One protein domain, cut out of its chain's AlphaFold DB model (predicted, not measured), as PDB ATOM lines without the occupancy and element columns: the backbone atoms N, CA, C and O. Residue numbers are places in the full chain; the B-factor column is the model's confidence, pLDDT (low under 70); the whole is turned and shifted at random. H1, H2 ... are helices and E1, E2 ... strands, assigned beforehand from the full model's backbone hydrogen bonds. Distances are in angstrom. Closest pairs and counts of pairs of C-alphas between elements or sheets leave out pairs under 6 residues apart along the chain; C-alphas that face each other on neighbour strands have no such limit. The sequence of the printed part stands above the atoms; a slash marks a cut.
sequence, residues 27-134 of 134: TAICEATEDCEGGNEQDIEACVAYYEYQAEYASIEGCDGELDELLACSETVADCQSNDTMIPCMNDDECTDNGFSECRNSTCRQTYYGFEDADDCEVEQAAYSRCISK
ATOM      1  N   THR A  27     258.293 235.606 260.372       92.12
ATOM      2  CA  THR A  27     257.731 236.781 259.704       92.12
ATOM      3  C   THR A  27     258.641 237.224 258.568       92.12
ATOM      4  O   THR A  27     258.146 237.398 257.460       92.12
ATOM      5  N   ALA A  28     259.955 237.309 258.792       91.69
ATOM      6  CA  ALA A  28     260.904 237.662 257.737       91.69
ATOM      7  C   ALA A  28     260.927 236.640 256.583       91.69
ATOM      8  O   ALA A  28     260.988 237.038 255.422       91.69
ATOM      9  N   ILE A  29     260.832 235.335 256.877       92.75
ATOM     10  CA  ILE A  29     260.739 234.283 255.845       92.75
ATOM     11  C   ILE A  29     259.481 234.477 254.988       92.75
ATOM     12  O   ILE A  29     259.550 234.401 253.760       92.75
ATOM     13  N   CYS A  30     258.335 234.732 255.621       95.88
ATOM     14  CA  CYS A  30     257.072 234.943 254.917       95.88
ATOM     15  C   CYS A  30     257.057 236.248 254.119       95.88
ATOM     16  O   CYS A  30     256.618 236.244 252.975       95.88
ATOM     17  N   GLU A  31     257.581 237.342 254.675       95.31
ATOM     18  CA  GLU A  31     257.759 238.600 253.945       95.31
ATOM     19  C   GLU A  31     258.631 238.386 252.701       95.31
ATOM     20  O   GLU A  31     258.231 238.771 251.607       95.31
ATOM     21  N   ALA A  32     259.772 237.699 252.829       94.62
ATOM     22  CA  ALA A  32     260.653 237.406 251.696       94.62
ATOM     23  C   ALA A  32     259.987 236.513 250.634       94.62
ATOM     24  O   ALA A  32     260.183 236.725 249.433       94.62
ATOM     25  N   THR A  33     259.186 235.538 251.070       93.69
ATOM     26  CA  THR A  33     258.430 234.644 250.181       93.69
ATOM     27  C   THR A  33     257.403 235.430 249.374       93.69
ATOM     28  O   THR A  33     257.424 235.401 248.145       93.69
ATOM     29  N   GLU A  34     256.543 236.192 250.047       94.50
ATOM     30  CA  GLU A  34     255.457 236.915 249.385       94.50
ATOM     31  C   GLU A  34     255.967 238.105 248.562       94.50
ATOM     32  O   GLU A  34     255.439 238.370 247.480       94.50
ATOM     33  N   ASP A  35     257.041 238.777 248.992       93.56
ATOM     34  CA  ASP A  35     257.711 239.809 248.188       93.56
ATOM     35  C   ASP A  35     258.268 239.233 246.875       93.56
ATOM     36  O   ASP A  35     258.274 239.914 245.844       93.56
ATOM     37  N   CYS A  36     258.731 237.980 246.894       93.50
ATOM     38  CA  CYS A  36     259.208 237.287 245.703       93.50
ATOM     39  C   CYS A  36     258.058 236.863 244.783       93.50
ATOM     40  O   CYS A  36     258.119 237.039 243.563       93.50
ATOM     41  N   GLU A  37     257.006 236.304 245.368       90.69
ATOM     42  CA  GLU A  37     255.902 235.679 244.645       90.69
ATOM     43  C   GLU A  37     254.795 236.674 244.248       90.69
ATOM     44  O   GLU A  37     253.897 236.344 243.475       90.69
ATOM     45  N   GLY A  38     254.898 237.931 244.684       89.56
ATOM     46  CA  GLY A  38     253.923 238.978 244.374       89.56
ATOM     47  C   GLY A  38     252.656 238.891 245.226       89.56
ATOM     48  O   GLY A  38     251.586 239.322 244.782       89.56
ATOM     49  N   GLY A  39     252.778 238.333 246.428       90.12
ATOM     50  CA  GLY A  39     251.716 238.244 247.417       90.12
ATOM     51  C   GLY A  39     251.350 239.583 248.051       90.12
ATOM     52  O   GLY A  39     251.874 240.652 247.727       90.12
ATOM     53  N   ASN A  40     250.385 239.535 248.962       92.56
ATOM     54  CA  ASN A  40     249.939 240.680 249.747       92.56
ATOM     55  C   ASN A  40     249.926 240.364 251.251       92.56
ATOM     56  O   ASN A  40     250.214 239.251 251.673       92.56
ATOM     57  N   GLU A  41     249.543 241.343 252.074       96.06
ATOM     58  CA  GLU A  41     249.504 241.204 253.539       96.06
ATOM     59  C   GLU A  41     248.727 239.965 254.022       96.06
ATOM     60  O   GLU A  41     249.120 239.329 254.992       96.06
ATOM     61  N   GLN A  42     247.632 239.592 253.349       96.75
ATOM     62  CA  GLN A  42     246.851 238.410 253.736       96.75
ATOM     63  C   GLN A  42     247.595 237.107 253.441       96.75
ATOM     64  O   GLN A  42     247.392 236.125 254.154       96.75
ATOM     65  N   ASP A  43     248.438 237.095 252.411       94.88
ATOM     66  CA  ASP A  43     249.275 235.945 252.083       94.88
ATOM     67  C   ASP A  43     250.410 235.821 253.113       94.88
ATOM     68  O   ASP A  43     250.636 234.734 253.644       94.88
ATOM     69  N   ILE A  44     250.997 236.949 253.542       95.81
ATOM     70  CA  ILE A  44     251.973 236.988 254.647       95.81
ATOM     71  C   ILE A  44     251.335 236.455 255.940       95.81
ATOM     72  O   ILE A  44     251.894 235.569 256.587       95.81
ATOM     73  N   GLU A  45     250.142 236.937 256.305       96.31
ATOM     74  CA  GLU A  45     249.403 236.454 257.481       96.31
ATOM     75  C   GLU A  45     249.107 234.947 257.396       96.31
ATOM     76  O   GLU A  45     249.230 234.228 258.392       96.31
ATOM     77  N   ALA A  46     248.737 234.447 256.212       96.69
ATOM     78  CA  ALA A  46     248.475 233.029 255.988       96.69
ATOM     79  C   ALA A  46     249.751 232.178 256.090       96.69
ATOM     80  O   ALA A  46     249.720 231.111 256.708       96.69
ATOM     81  N   CYS A  47     250.865 232.656 255.533       96.12
ATOM     82  CA  CYS A  47     252.176 232.026 255.644       96.12
ATOM     83  C   CYS A  47     252.629 231.944 257.110       96.12
ATOM     84  O   CYS A  47     253.013 230.871 257.581       96.12
ATOM     85  N   VAL A  48     252.501 233.039 257.870       96.19
ATOM     86  CA  VAL A  48     252.840 233.061 259.301       96.19
ATOM     87  C   VAL A  48     251.979 232.061 260.066       96.19
ATOM     88  O   VAL A  48     252.515 231.225 260.791       96.19
ATOM     89  N   ALA A  49     250.659 232.069 259.856       96.25
ATOM     90  CA  ALA A  49     249.752 231.127 260.510       96.25
ATOM     91  C   ALA A  49     250.078 229.659 260.174       96.25
ATOM     92  O   ALA A  49     249.930 228.776 261.023       96.25
ATOM     93  N   TYR A  50     250.537 229.380 258.949       95.38
ATOM     94  CA  TYR A  50     250.996 228.050 258.555       95.38
ATOM     95  C   TYR A  50     252.243 227.619 259.334       95.38
ATOM     96  O   TYR A  50     252.264 226.517 259.884       95.38
ATOM     97  N   TYR A  51     253.264 228.470 259.430       94.19
ATOM     98  CA  TYR A  51     254.476 228.139 260.184       94.19
ATOM     99  C   TYR A  51     254.237 228.080 261.695       94.19
ATOM    100  O   TYR A  51     254.810 227.216 262.355       94.19
ATOM    101  N   GLU A  52     253.344 228.907 262.249       93.56
ATOM    102  CA  GLU A  52     252.903 228.787 263.645       93.56
ATOM    103  C   GLU A  52     252.232 227.432 263.907       93.56
ATOM    104  O   GLU A  52     252.525 226.777 264.909       93.56
ATOM    105  N   TYR A  53     251.381 226.967 262.984       95.00
ATOM    106  CA  TYR A  53     250.799 225.627 263.056       95.00
ATOM    107  C   TYR A  53     251.873 224.533 262.993       95.00
ATOM    108  O   TYR A  53     251.819 223.577 263.768       95.00
ATOM    109  N   GLN A  54     252.859 224.665 262.103       94.62
ATOM    110  CA  GLN A  54     253.960 223.705 262.003       94.62
ATOM    111  C   GLN A  54     254.809 223.686 263.277       94.62
ATOM    112  O   GLN A  54     255.188 222.608 263.727       94.62
ATOM    113  N   ALA A  55     255.050 224.845 263.893       93.19
ATOM    114  CA  ALA A  55     255.739 224.952 265.172       93.19
ATOM    115  C   ALA A  55     254.945 224.290 266.306       93.19
ATOM    116  O   ALA A  55     255.509 223.516 267.076       93.19
ATOM    117  N   GLU A  56     253.627 224.512 266.382       95.00
ATOM    118  CA  GLU A  56     252.767 223.818 267.349       95.00
ATOM    119  C   GLU A  56     252.797 222.298 267.133       95.00
ATOM    120  O   GLU A  56     252.953 221.535 268.089       95.00
ATOM    121  N   TYR A  57     252.687 221.853 265.879       95.38
ATOM    122  CA  TYR A  57     252.733 220.438 265.526       95.38
ATOM    123  C   TYR A  57     254.080 219.801 265.892       95.38
ATOM    124  O   TYR A  57     254.107 218.772 266.568       95.38
ATOM    125  N   ALA A  58     255.194 220.438 265.530       94.44
ATOM    126  CA  ALA A  58     256.530 219.992 265.905       94.44
ATOM    127  C   ALA A  58     256.688 219.924 267.427       94.44
ATOM    128  O   ALA A  58     257.231 218.944 267.932       94.44
ATOM    129  N   SER A  59     256.144 220.893 268.166       94.88
ATOM    130  CA  SER A  59     256.180 220.895 269.631       94.88
ATOM    131  C   SER A  59     255.420 219.724 270.254       94.88
ATOM    132  O   SER A  59     255.898 219.085 271.193       94.88
ATOM    133  N   ILE A  60     254.252 219.384 269.699       96.62
ATOM    134  CA  ILE A  60     253.468 218.212 270.123       96.62
ATOM    135  C   ILE A  60     254.265 216.915 269.918       96.62
ATOM    136  O   ILE A  60     254.228 216.035 270.781       96.62
ATOM    137  N   GLU A  61     255.007 216.817 268.815       96.56
ATOM    138  CA  GLU A  61     255.853 215.662 268.486       96.56
ATOM    139  C   GLU A  61     257.239 215.698 269.174       96.56
ATOM    140  O   GLU A  61     257.997 214.726 269.113       96.56
ATOM    141  N   GLY A  62     257.579 216.791 269.871       96.44
ATOM    142  CA  GLY A  62     258.889 216.999 270.497       96.44
ATOM    143  C   GLY A  62     260.030 217.169 269.486       96.44
ATOM    144  O   GLY A  62     261.140 216.698 269.735       96.44
ATOM    145  N   CYS A  63     259.722 217.794 268.351       97.25
ATOM    146  CA  CYS A  63     260.579 218.028 267.190       97.25
ATOM    147  C   CYS A  63     260.897 219.520 266.974       97.25
ATOM    148  O   CYS A  63     261.243 219.910 265.859       97.25
ATOM    149  N   ASP A  64     260.738 220.367 268.003       95.12
ATOM    150  CA  ASP A  64     260.955 221.819 267.906       95.12
ATOM    151  C   ASP A  64     262.363 222.140 267.377       95.12
ATOM    152  O   ASP A  64     262.525 222.983 266.503       95.12
ATOM    153  N   GLY A  65     263.378 221.417 267.865       94.94
ATOM    154  CA  GLY A  65     264.771 221.640 267.481       94.94
ATOM    155  C   GLY A  65     265.042 221.332 266.009       94.94
ATOM    156  O   GLY A  65     265.688 222.122 265.330       94.94
ATOM    157  N   GLU A  66     264.526 220.214 265.496       96.94
ATOM    158  CA  GLU A  66     264.692 219.856 264.088       96.94
ATOM    159  C   GLU A  66     263.937 220.810 263.148       96.94
ATOM    160  O   GLU A  66     264.410 221.068 262.040       96.94
ATOM    161  N   LEU A  67     262.785 221.344 263.572       95.44
ATOM    162  CA  LEU A  67     262.080 222.374 262.806       95.44
ATOM    163  C   LEU A  67     262.855 223.699 262.808       95.44
ATOM    164  O   LEU A  67     263.027 224.292 261.745       95.44
ATOM    165  N   ASP A  68     263.346 224.142 263.969       94.75
ATOM    166  CA  ASP A  68     264.139 225.370 264.095       94.75
ATOM    167  C   ASP A  68     265.402 225.308 263.222       94.75
ATOM    168  O   ASP A  68     265.721 226.274 262.530       94.75
ATOM    169  N   GLU A  69     266.102 224.169 263.202       95.12
ATOM    170  CA  GLU A  69     267.276 223.953 262.344       95.12
ATOM    171  C   GLU A  69     266.918 224.026 260.852       95.12
ATOM    172  O   GLU A  69     267.615 224.692 260.083       95.12
ATOM    173  N   LEU A  70     265.807 223.402 260.441       95.00
ATOM    174  CA  LEU A  70     265.327 223.456 259.058       95.00
ATOM    175  C   LEU A  70     264.971 224.881 258.630       95.00
ATOM    176  O   LEU A  70     265.382 225.324 257.555       95.00
ATOM    177  N   LEU A  71     264.222 225.605 259.455       94.38
ATOM    178  CA  LEU A  71     263.804 226.968 259.150       94.38
ATOM    179  C   LEU A  71     264.999 227.934 259.151       94.38
ATOM    180  O   LEU A  71     265.090 228.769 258.257       94.38
ATOM    181  N   ALA A  72     265.960 227.773 260.066       93.06
ATOM    182  CA  ALA A  72     267.177 228.587 260.099       93.06
ATOM    183  C   ALA A  72     268.081 228.341 258.880       93.06
ATOM    184  O   ALA A  72     268.671 229.278 258.333       93.06
ATOM    185  N   CYS A  73     268.184 227.086 258.428       94.19
ATOM    186  CA  CYS A  73     268.855 226.780 257.169       94.19
ATOM    187  C   CYS A  73     268.121 227.440 255.994       94.19
ATOM    188  O   CYS A  73     268.745 228.153 255.206       94.19
ATOM    189  N   SER A  74     266.794 227.281 255.934       92.31
ATOM    190  CA  SER A  74     265.962 227.826 254.857       92.31
ATOM    191  C   SER A  74     266.072 229.347 254.755       92.31
ATOM    192  O   SER A  74     266.257 229.866 253.663       92.31
ATOM    193  N   GLU A  75     266.045 230.059 255.884       91.06
ATOM    194  CA  GLU A  75     266.235 231.515 255.952       91.06
ATOM    195  C   GLU A  75     267.583 231.964 255.361       91.06
ATOM    196  O   GLU A  75     267.694 233.056 254.811       91.06
ATOM    197  N   THR A  76     268.618 231.126 255.462       90.06
ATOM    198  CA  THR A  76     269.976 231.472 255.021       90.06
ATOM    199  C   THR A  76     270.192 231.259 253.524       90.06
ATOM    200  O   THR A  76     270.983 231.989 252.922       90.06
ATOM    201  N   VAL A  77     269.566 230.233 252.940       93.19
ATOM    202  CA  VAL A  77     269.878 229.774 251.572       93.19
ATOM    203  C   VAL A  77     268.729 229.931 250.583       93.19
ATOM    204  O   VAL A  77     268.977 229.904 249.380       93.19
ATOM    205  N   ALA A  78     267.489 230.093 251.051       93.44
ATOM    206  CA  ALA A  78     266.386 230.396 250.153       93.44
ATOM    207  C   ALA A  78     266.541 231.813 249.591       93.44
ATOM    208  O   ALA A  78     266.895 232.750 250.305       93.44
ATOM    209  N   ASP A  79     266.257 231.957 248.303       95.62
ATOM    210  CA  ASP A  79     266.273 233.243 247.618       95.62
ATOM    211  C   ASP A  79     265.164 233.285 246.564       95.62
ATOM    212  O   ASP A  79     264.591 232.261 246.167       95.62
ATOM    213  N   CYS A  80     264.866 234.492 246.096       95.12
ATOM    214  CA  CYS A  80     263.919 234.709 245.029       95.12
ATOM    215  C   CYS A  80     264.515 234.311 243.680       95.12
ATOM    216  O   CYS A  80     265.417 234.959 243.138       95.12
ATOM    217  N   GLN A  81     263.967 233.253 243.101       93.44
ATOM    218  CA  GLN A  81     264.421 232.694 241.840       93.44
ATOM    219  C   GLN A  81     263.396 232.922 240.748       93.44
ATOM    220  O   GLN A  81     262.202 233.066 240.992       93.44
ATOM    221  N   SER A  82     263.862 232.955 239.500       91.94
ATOM    222  CA  SER A  82     262.939 233.025 238.375       91.94
ATOM    223  C   SER A  82     263.469 232.372 237.109       91.94
ATOM    224  O   SER A  82     264.594 232.625 236.674       91.94
ATOM    225  N   ASN A  83     262.607 231.573 236.486       90.44
ATOM    226  CA  ASN A  83     262.925 230.739 235.335       90.44
ATOM    227  C   ASN A  83     261.944 231.004 234.189       90.44
ATOM    228  O   ASN A  83     260.730 231.064 234.389       90.44
ATOM    229  N   ASP A  84     262.470 231.138 232.972       90.56
ATOM    230  CA  ASP A  84     261.634 231.239 231.775       90.56
ATOM    231  C   ASP A  84     261.106 229.839 231.428       90.56
ATOM    232  O   ASP A  84     261.875 228.900 231.216       90.56
ATOM    233  N   THR A  85     259.786 229.684 231.344       88.56
ATOM    234  CA  THR A  85     259.138 228.378 231.127       88.56
ATOM    235  C   THR A  85     259.154 227.944 229.660       88.56
ATOM    236  O   THR A  85     258.707 226.847 229.325       88.56
ATOM    237  N   MET A  86     259.647 228.806 228.763       89.38
ATOM    238  CA  MET A  86     259.590 228.660 227.301       89.38
ATOM    239  C   MET A  86     258.162 228.610 226.727       89.38
ATOM    240  O   MET A  86     257.993 228.394 225.523       89.38
ATOM    241  N   ILE A  87     257.137 228.834 227.553       90.38
ATOM    242  CA  ILE A  87     255.749 228.963 227.111       90.38
ATOM    243  C   ILE A  87     255.592 230.364 226.512       90.38
ATOM    244  O   ILE A  87     255.858 231.340 227.209       90.38
ATOM    245  N   PRO A  88     255.211 230.504 225.232       92.50
ATOM    246  CA  PRO A  88     255.039 231.817 224.628       92.50
ATOM    247  C   PRO A  88     253.826 232.535 225.223       92.50
ATOM    248  O   PRO A  88     252.805 231.904 225.484       92.50
ATOM    249  N   CYS A  89     253.925 233.854 225.363       93.75
ATOM    250  CA  CYS A  89     252.848 234.695 225.879       93.75
ATOM    251  C   CYS A  89     252.838 236.071 225.206       93.75
ATOM    252  O   CYS A  89     253.862 236.559 224.709       93.75
ATOM    253  N   MET A  90     251.674 236.714 225.212       94.81
ATOM    254  CA  MET A  90     251.505 238.116 224.820       94.81
ATOM    255  C   MET A  90     251.189 239.033 226.008       94.81
ATOM    256  O   MET A  90     251.365 240.246 225.900       94.81
ATOM    257  N   ASN A  91     250.691 238.466 227.103       91.50
ATOM    258  CA  ASN A  91     250.302 239.137 228.340       91.50
ATOM    259  C   ASN A  91     250.284 238.109 229.485       91.50
ATOM    260  O   ASN A  91     250.369 236.906 229.233       91.50
ATOM    261  N   ASP A  92     250.180 238.593 230.720       89.38
ATOM    262  CA  ASP A  92     250.278 237.766 231.930       89.38
ATOM    263  C   ASP A  92     249.116 236.765 232.063       89.38
ATOM    264  O   ASP A  92     249.315 235.672 232.586       89.38
ATOM    265  N   ASP A  93     247.935 237.062 231.500       89.19
ATOM    266  CA  ASP A  93     246.765 236.167 231.557       89.19
ATOM    267  C   ASP A  93     246.993 234.841 230.801       89.19
ATOM    268  O   ASP A  93     246.274 233.860 231.006       89.19
ATOM    269  N   GLU A  94     247.978 234.800 229.898       89.56
ATOM    270  CA  GLU A  94     248.354 233.605 229.133       89.56
ATOM    271  C   GLU A  94     249.308 232.680 229.909       89.56
ATOM    272  O   GLU A  94     249.531 231.539 229.494       89.56
ATOM    273  N   CYS A  95     249.839 233.136 231.046       87.56
ATOM    274  CA  CYS A  95     250.715 232.367 231.917       87.56
ATOM    275  C   CYS A  95     249.873 231.657 232.989       87.56
ATOM    276  O   CYS A  95     249.591 232.168 234.066       87.56
ATOM    277  N   THR A  96     249.385 230.460 232.648       69.75
ATOM    278  CA  THR A  96     248.339 229.740 233.400       69.75
ATOM    279  C   THR A  96     248.796 229.025 234.681       69.75
ATOM    280  O   THR A  96     248.016 228.248 235.234       69.75
ATOM    281  N   ASP A  97     250.015 229.252 235.172       63.84
ATOM    282  CA  ASP A  97     250.512 228.577 236.377       63.84
ATOM    283  C   ASP A  97     250.313 229.443 237.626       63.84
ATOM    284  O   ASP A  97     251.052 230.395 237.865       63.84
ATOM    285  N   ASN A  98     249.288 229.082 238.411       57.88
ATOM    286  CA  ASN A  98     249.079 229.368 239.843       57.88
ATOM    287  C   ASN A  98     249.365 230.793 240.365       57.88
ATOM    288  O   ASN A  98     249.534 230.963 241.563       57.88
ATOM    289  N   GLY A  99     249.350 231.819 239.511       61.00
ATOM    290  CA  GLY A  99     249.501 233.220 239.919       61.00
ATOM    291  C   GLY A  99     250.944 233.721 240.037       61.00
ATOM    292  O   GLY A  99     251.134 234.920 240.183       61.00
ATOM    293  N   PHE A 100     251.946 232.853 239.876       67.50
ATOM    294  CA  PHE A 100     253.366 233.195 240.064       67.50
ATOM    295  C   PHE A 100     254.141 233.308 238.746       67.50
ATOM    296  O   PHE A 100     255.344 233.036 238.687       67.50
ATOM    297  N   SER A 101     253.450 233.634 237.649       83.62
ATOM    298  CA  SER A 101     254.076 233.752 236.333       83.62
ATOM    299  C   SER A 101     253.685 235.029 235.593       83.62
ATOM    300  O   SER A 101     252.512 235.369 235.494       83.62
ATOM    301  N   GLU A 102     254.689 235.732 235.064       89.88
ATOM    302  CA  GLU A 102     254.539 236.971 234.291       89.88
ATOM    303  C   GLU A 102     255.005 236.777 232.843       89.88
ATOM    304  O   GLU A 102     255.904 235.980 232.551       89.88
ATOM    305  N   CYS A 103     254.424 237.525 231.909       91.62
ATOM    306  CA  CYS A 103     254.839 237.498 230.521       91.62
ATOM    307  C   CYS A 103     256.023 238.436 230.278       91.62
ATOM    308  O   CYS A 103     255.881 239.657 230.165       91.62
ATOM    309  N   ARG A 104     257.217 237.861 230.103       92.81
ATOM    310  CA  ARG A 104     258.458 238.616 229.914       92.81
ATOM    311  C   ARG A 104     259.176 238.184 228.644       92.81
ATOM    312  O   ARG A 104     259.430 237.011 228.417       92.81
ATOM    313  N   ASN A 105     259.532 239.143 227.788       92.94
ATOM    314  CA  ASN A 105     260.206 238.868 226.507       92.94
ATOM    315  C   ASN A 105     259.465 237.846 225.614       92.94
ATOM    316  O   ASN A 105     260.099 237.067 224.904       92.94
ATOM    317  N   SER A 106     258.127 237.871 225.633       93.88
ATOM    318  CA  SER A 106     257.258 236.932 224.904       93.88
ATOM    319  C   SER A 106     257.317 235.478 225.384       93.88
ATOM    320  O   SER A 106     256.872 234.586 224.663       93.88
ATOM    321  N   THR A 107     257.828 235.236 226.593       93.56
ATOM    322  CA  THR A 107     257.770 233.942 227.279       93.56
ATOM    323  C   THR A 107     257.282 234.111 228.713       93.56
ATOM    324  O   THR A 107     257.618 235.095 229.367       93.56
ATOM    325  N   CYS A 108     256.504 233.160 229.215       92.44
ATOM    326  CA  CYS A 108     256.134 233.135 230.619       92.44
ATOM    327  C   CYS A 108     257.381 232.897 231.470       92.44
ATOM    328  O   CYS A 108     258.194 232.016 231.178       92.44
ATOM    329  N   ARG A 109     257.522 233.691 232.522       91.69
ATOM    330  CA  ARG A 109     258.572 233.594 233.525       91.69
ATOM    331  C   ARG A 109     257.908 233.274 234.847       91.69
ATOM    332  O   ARG A 109     257.036 234.021 235.267       91.69
ATOM    333  N   GLN A 110     258.302 232.172 235.467       90.88
ATOM    334  CA  GLN A 110     257.847 231.812 236.802       90.88
ATOM    335  C   GLN A 110     258.830 232.365 237.825       90.88
ATOM    336  O   GLN A 110     260.040 232.223 237.631       90.88
ATOM    337  N   THR A 111     258.312 232.967 238.886       91.19
ATOM    338  CA  THR A 111     259.086 233.418 240.043       91.19
ATOM    339  C   THR A 111     258.669 232.585 241.249       91.19
ATOM    340  O   THR A 111     257.491 232.268 241.384       91.19
ATOM    341  N   TYR A 112     259.622 232.159 242.069       90.81
ATOM    342  CA  TYR A 112     259.356 231.379 243.277       90.81
ATOM    343  C   TYR A 112     260.437 231.649 244.316       90.81
ATOM    344  O   TYR A 112     261.591 231.914 243.962       90.81
ATOM    345  N   TYR A 113     260.071 231.546 245.588       92.88
ATOM    346  CA  TYR A 113     261.029 231.596 246.684       92.88
ATOM    347  C   TYR A 113     261.448 230.177 247.071       92.88
ATOM    348  O   TYR A 113     260.611 229.316 247.347       92.88
ATOM    349  N   GLY A 114     262.747 229.886 247.058       93.69
ATOM    350  CA  GLY A 114     263.219 228.540 247.372       93.69
ATOM    351  C   GLY A 114     264.716 228.354 247.197       93.69
ATOM    352  O   GLY A 114     265.464 229.320 247.056       93.69
ATOM    353  N   PHE A 115     265.147 227.095 247.198       93.94
ATOM    354  CA  PHE A 115     266.560 226.716 247.152       93.94
ATOM    355  C   PHE A 115     267.111 226.653 245.731       93.94
ATOM    356  O   PHE A 115     266.403 226.237 244.806       93.94
ATOM    357  N   GLU A 116     268.350 227.108 245.540       90.94
ATOM    358  CA  GLU A 116     269.035 227.034 244.242       90.94
ATOM    359  C   GLU A 116     269.480 225.594 243.959       90.94
ATOM    360  O   GLU A 116     269.341 225.113 242.829       90.94
ATOM    361  N   ASP A 117     269.965 224.891 244.989       91.75
ATOM    362  CA  ASP A 117     270.329 223.481 244.922       91.75
ATOM    363  C   ASP A 117     269.280 222.612 245.636       91.75
ATOM    364  O   ASP A 117     268.746 222.963 246.685       91.75
ATOM    365  N   ALA A 118     268.974 221.445 245.067       87.88
ATOM    366  CA  ALA A 118     268.061 220.491 245.694       87.88
ATOM    367  C   ALA A 118     268.657 219.860 246.964       87.88
ATOM    368  O   ALA A 118     267.906 219.340 247.788       87.88
ATOM    369  N   ASP A 119     269.986 219.902 247.098       94.31
ATOM    370  CA  ASP A 119     270.715 219.397 248.259       94.31
ATOM    371  C   ASP A 119     270.803 220.446 249.394       94.31
ATOM    372  O   ASP A 119     271.232 220.127 250.511       94.31
ATOM    373  N   ASP A 120     270.385 221.695 249.147       94.94
ATOM    374  CA  ASP A 120     270.336 222.731 250.180       94.94
ATOM    375  C   ASP A 120     269.361 222.325 251.295       94.94
ATOM    376  O   ASP A 120     268.217 221.931 251.061       94.94
ATOM    377  N   CYS A 121     269.833 222.413 252.540       96.31
ATOM    378  CA  CYS A 121     269.098 222.012 253.742       96.31
ATOM    379  C   CYS A 121     268.610 220.547 253.764       96.31
ATOM    380  O   CYS A 121     267.735 220.203 254.566       96.31
ATOM    381  N   GLU A 122     269.156 219.654 252.920       96.88
ATOM    382  CA  GLU A 122     268.738 218.241 252.858       96.88
ATOM    383  C   GLU A 122     268.887 217.554 254.227       96.88
ATOM    384  O   GLU A 122     268.037 216.763 254.646       96.88
ATOM    385  N   VAL A 123     269.961 217.866 254.960       97.81
ATOM    386  CA  VAL A 123     270.272 217.248 256.257       97.81
ATOM    387  C   VAL A 123     269.222 217.614 257.303       97.81
ATOM    388  O   VAL A 123     268.722 216.731 258.010       97.81
ATOM    389  N   GLU A 124     268.878 218.892 257.381       96.94
ATOM    390  CA  GLU A 124     267.908 219.477 258.296       96.94
ATOM    391  C   GLU A 124     266.497 218.998 257.941       96.94
ATOM    392  O   GLU A 124     265.757 218.520 258.805       96.94
ATOM    393  N   GLN A 125     266.153 218.982 256.649       96.38
ATOM    394  CA  GLN A 125     264.876 218.458 256.172       96.38
ATOM    395  C   GLN A 125     264.728 216.967 256.505       96.38
ATOM    396  O   GLN A 125     263.685 216.527 256.999       96.38
ATOM    397  N   ALA A 126     265.782 216.174 256.295       97.62
ATOM    398  CA  ALA A 126     265.793 214.762 256.650       97.62
ATOM    399  C   ALA A 126     265.738 214.544 258.169       97.62
ATOM    400  O   ALA A 126     265.180 213.541 258.623       97.62
ATOM    401  N   ALA A 127     266.341 215.420 258.978       97.75
ATOM    402  CA  ALA A 127     266.238 215.373 260.436       97.75
ATOM    403  C   ALA A 127     264.793 215.620 260.893       97.75
ATOM    404  O   ALA A 127     264.228 214.763 261.578       97.75
ATOM    405  N   TYR A 128     264.167 216.700 260.417       97.25
ATOM    406  CA  TYR A 128     262.779 217.032 260.736       97.25
ATOM    407  C   TYR A 128     261.801 215.948 260.269       97.25
ATOM    408  O   TYR A 128     261.008 215.447 261.066       97.25
ATOM    409  N   SER A 129     261.923 215.483 259.019       97.12
ATOM    410  CA  SER A 129     261.073 214.421 258.463       97.12
ATOM    411  C   SER A 129     261.141 213.127 259.284       97.12
ATOM    412  O   SER A 129     260.107 212.541 259.605       97.12
ATOM    413  N   ARG A 130     262.348 212.705 259.687       97.81
ATOM    414  CA  ARG A 130     262.532 211.543 260.576       97.81
ATOM    415  C   ARG A 130     261.966 211.774 261.972       97.81
ATOM    416  O   ARG A 130     261.668 210.800 262.659       97.81
ATOM    417  N   CYS A 131     261.885 213.024 262.421       97.62
ATOM    418  CA  CYS A 131     261.345 213.350 263.727       97.62
ATOM    419  C   CYS A 131     259.820 213.207 263.762       97.62
ATOM    420  O   CYS A 131     259.314 212.495 264.626       97.62
ATOM    421  N   ILE A 132     259.117 213.786 262.786       95.94
ATOM    422  CA  ILE A 132     257.644 213.790 262.728       95.94
ATOM    423  C   ILE A 132     257.029 212.457 262.269       95.94
ATOM    424  O   ILE A 132     255.827 212.249 262.395       95.94
ATOM    425  N   SER A 133     257.827 211.535 261.722       93.50
ATOM    426  CA  SER A 133     257.355 210.234 261.224       93.50
ATOM    427  C   SER A 133     257.484 209.079 262.237       93.50
ATOM    428  O   SER A 133     257.607 207.927 261.806       93.50
ATOM    429  N   LYS A 134     257.597 209.373 263.539       84.69
ATOM    430  CA  LYS A 134     257.846 208.383 264.609       84.69
ATOM    431  C   LYS A 134     256.562 207.681 265.098       84.69
ATOM    432  O   LYS A 134     255.741 207.275 264.248       84.69
TER     433      LYS A 134
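Overview. This is residues 27 to 134 of the 134 residues of an uncharacterized protein of Polyangiaceae bacterium (UniProt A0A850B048). A narrow, twisted three-stranded sheet, E1, E3 and E2, makes one end of an elongated body, and the helices H2, H3 and H4 make the other. H2 and H3 form a helical hairpin, H4 packs along H3, and H1 lies between the two ends, over part of E3 and against residues 43 to 48 of H2. The printed part has 108 residues, with four named helices and three named strands in the order H1 H2 H3 E1 E2 E3 H4; the sheet, in the order E1 E3 E2, is antiparallel, and the class is mixed, helices and strands. The whole is loose, with a radius of gyration of the C-alphas of 16.5 A and spans of 51 by 30 by 23 A.

Along the chain. In the sheet, E1 is residues 79 to 88, 25.6 A long, E3 is residues 107 to 114, 21.5 A, and E2 is residues 101 to 104, 9.2 A. C-alpha 79 stands at (266.273, 233.243, 247.618). H1 is residues 27 to 37, 15.2 A long, beginning with C-alpha 27 at (257.731, 236.781, 259.704). H2, the longest helix, is residues 41 to 61, 30.3 A. H3 is residues 64 to 77, 20.2 A, and H4 is residues 122 to 132, 15.5 A, ending with C-alpha 132 at (257.644, 213.790, 262.728).

Arrangement. The sheet is strongly twisted, only just, with C-alphas up to 4.3 A off its best plane. E1 and E3 are antiparallel at 157 degrees, with N 83 and O 110 2.9 A apart, within hydrogen-bond range. E2 and E3, a hairpin, are antiparallel at 135 degrees, with N 109 and O 102 at 2.8 A. H1 is on the sheet, making two layers, a helix on one face of a sheet; it lies over E3 at a height over the sheet of 8.0 A and runs along the strands, at 1 degree to E3 on the local plane. The closest C-alphas of H1 and E3 are those of Thr 33 and Tyr 113, 5.3 A. H1 touches H2, closest at the C-alphas of Cys 30 and Ile 44, 5.5 A, at a steep tilt of 49 degrees, opposite ways. The hairpin H2 and H3 touch through residues 55 to 58 and 64 to 67, closest at the C-alphas of Ala 58 and Asp 64, 5.2 A, at a steep tilt of 38 degrees, only just past shallow. H3 and H4 touch at a shallow tilt of 26 degrees, opposite ways, closest at the C-alphas of Glu 66 and Tyr 128, 4.8 A. H2 and H4 touch only at their ends, only just, with 3 pairs of C-alphas within 8 A, the closest being Glu 61 and Ile 132 at 6.3 A. H1 and H4 are apart. In H1, H2, H3 and H4 every O i to N i+4 pair is within hydrogen-bond range.

Size, cuts and confidence. The two C-alphas farthest apart, those of Gly 62 and Met 90, are 50.9 A apart. The printed part has no cut, and the link E1 to E2, 12 residues, is long. The mean pLDDT of the printed part is 92.2; residues 96 to 100 are under 70.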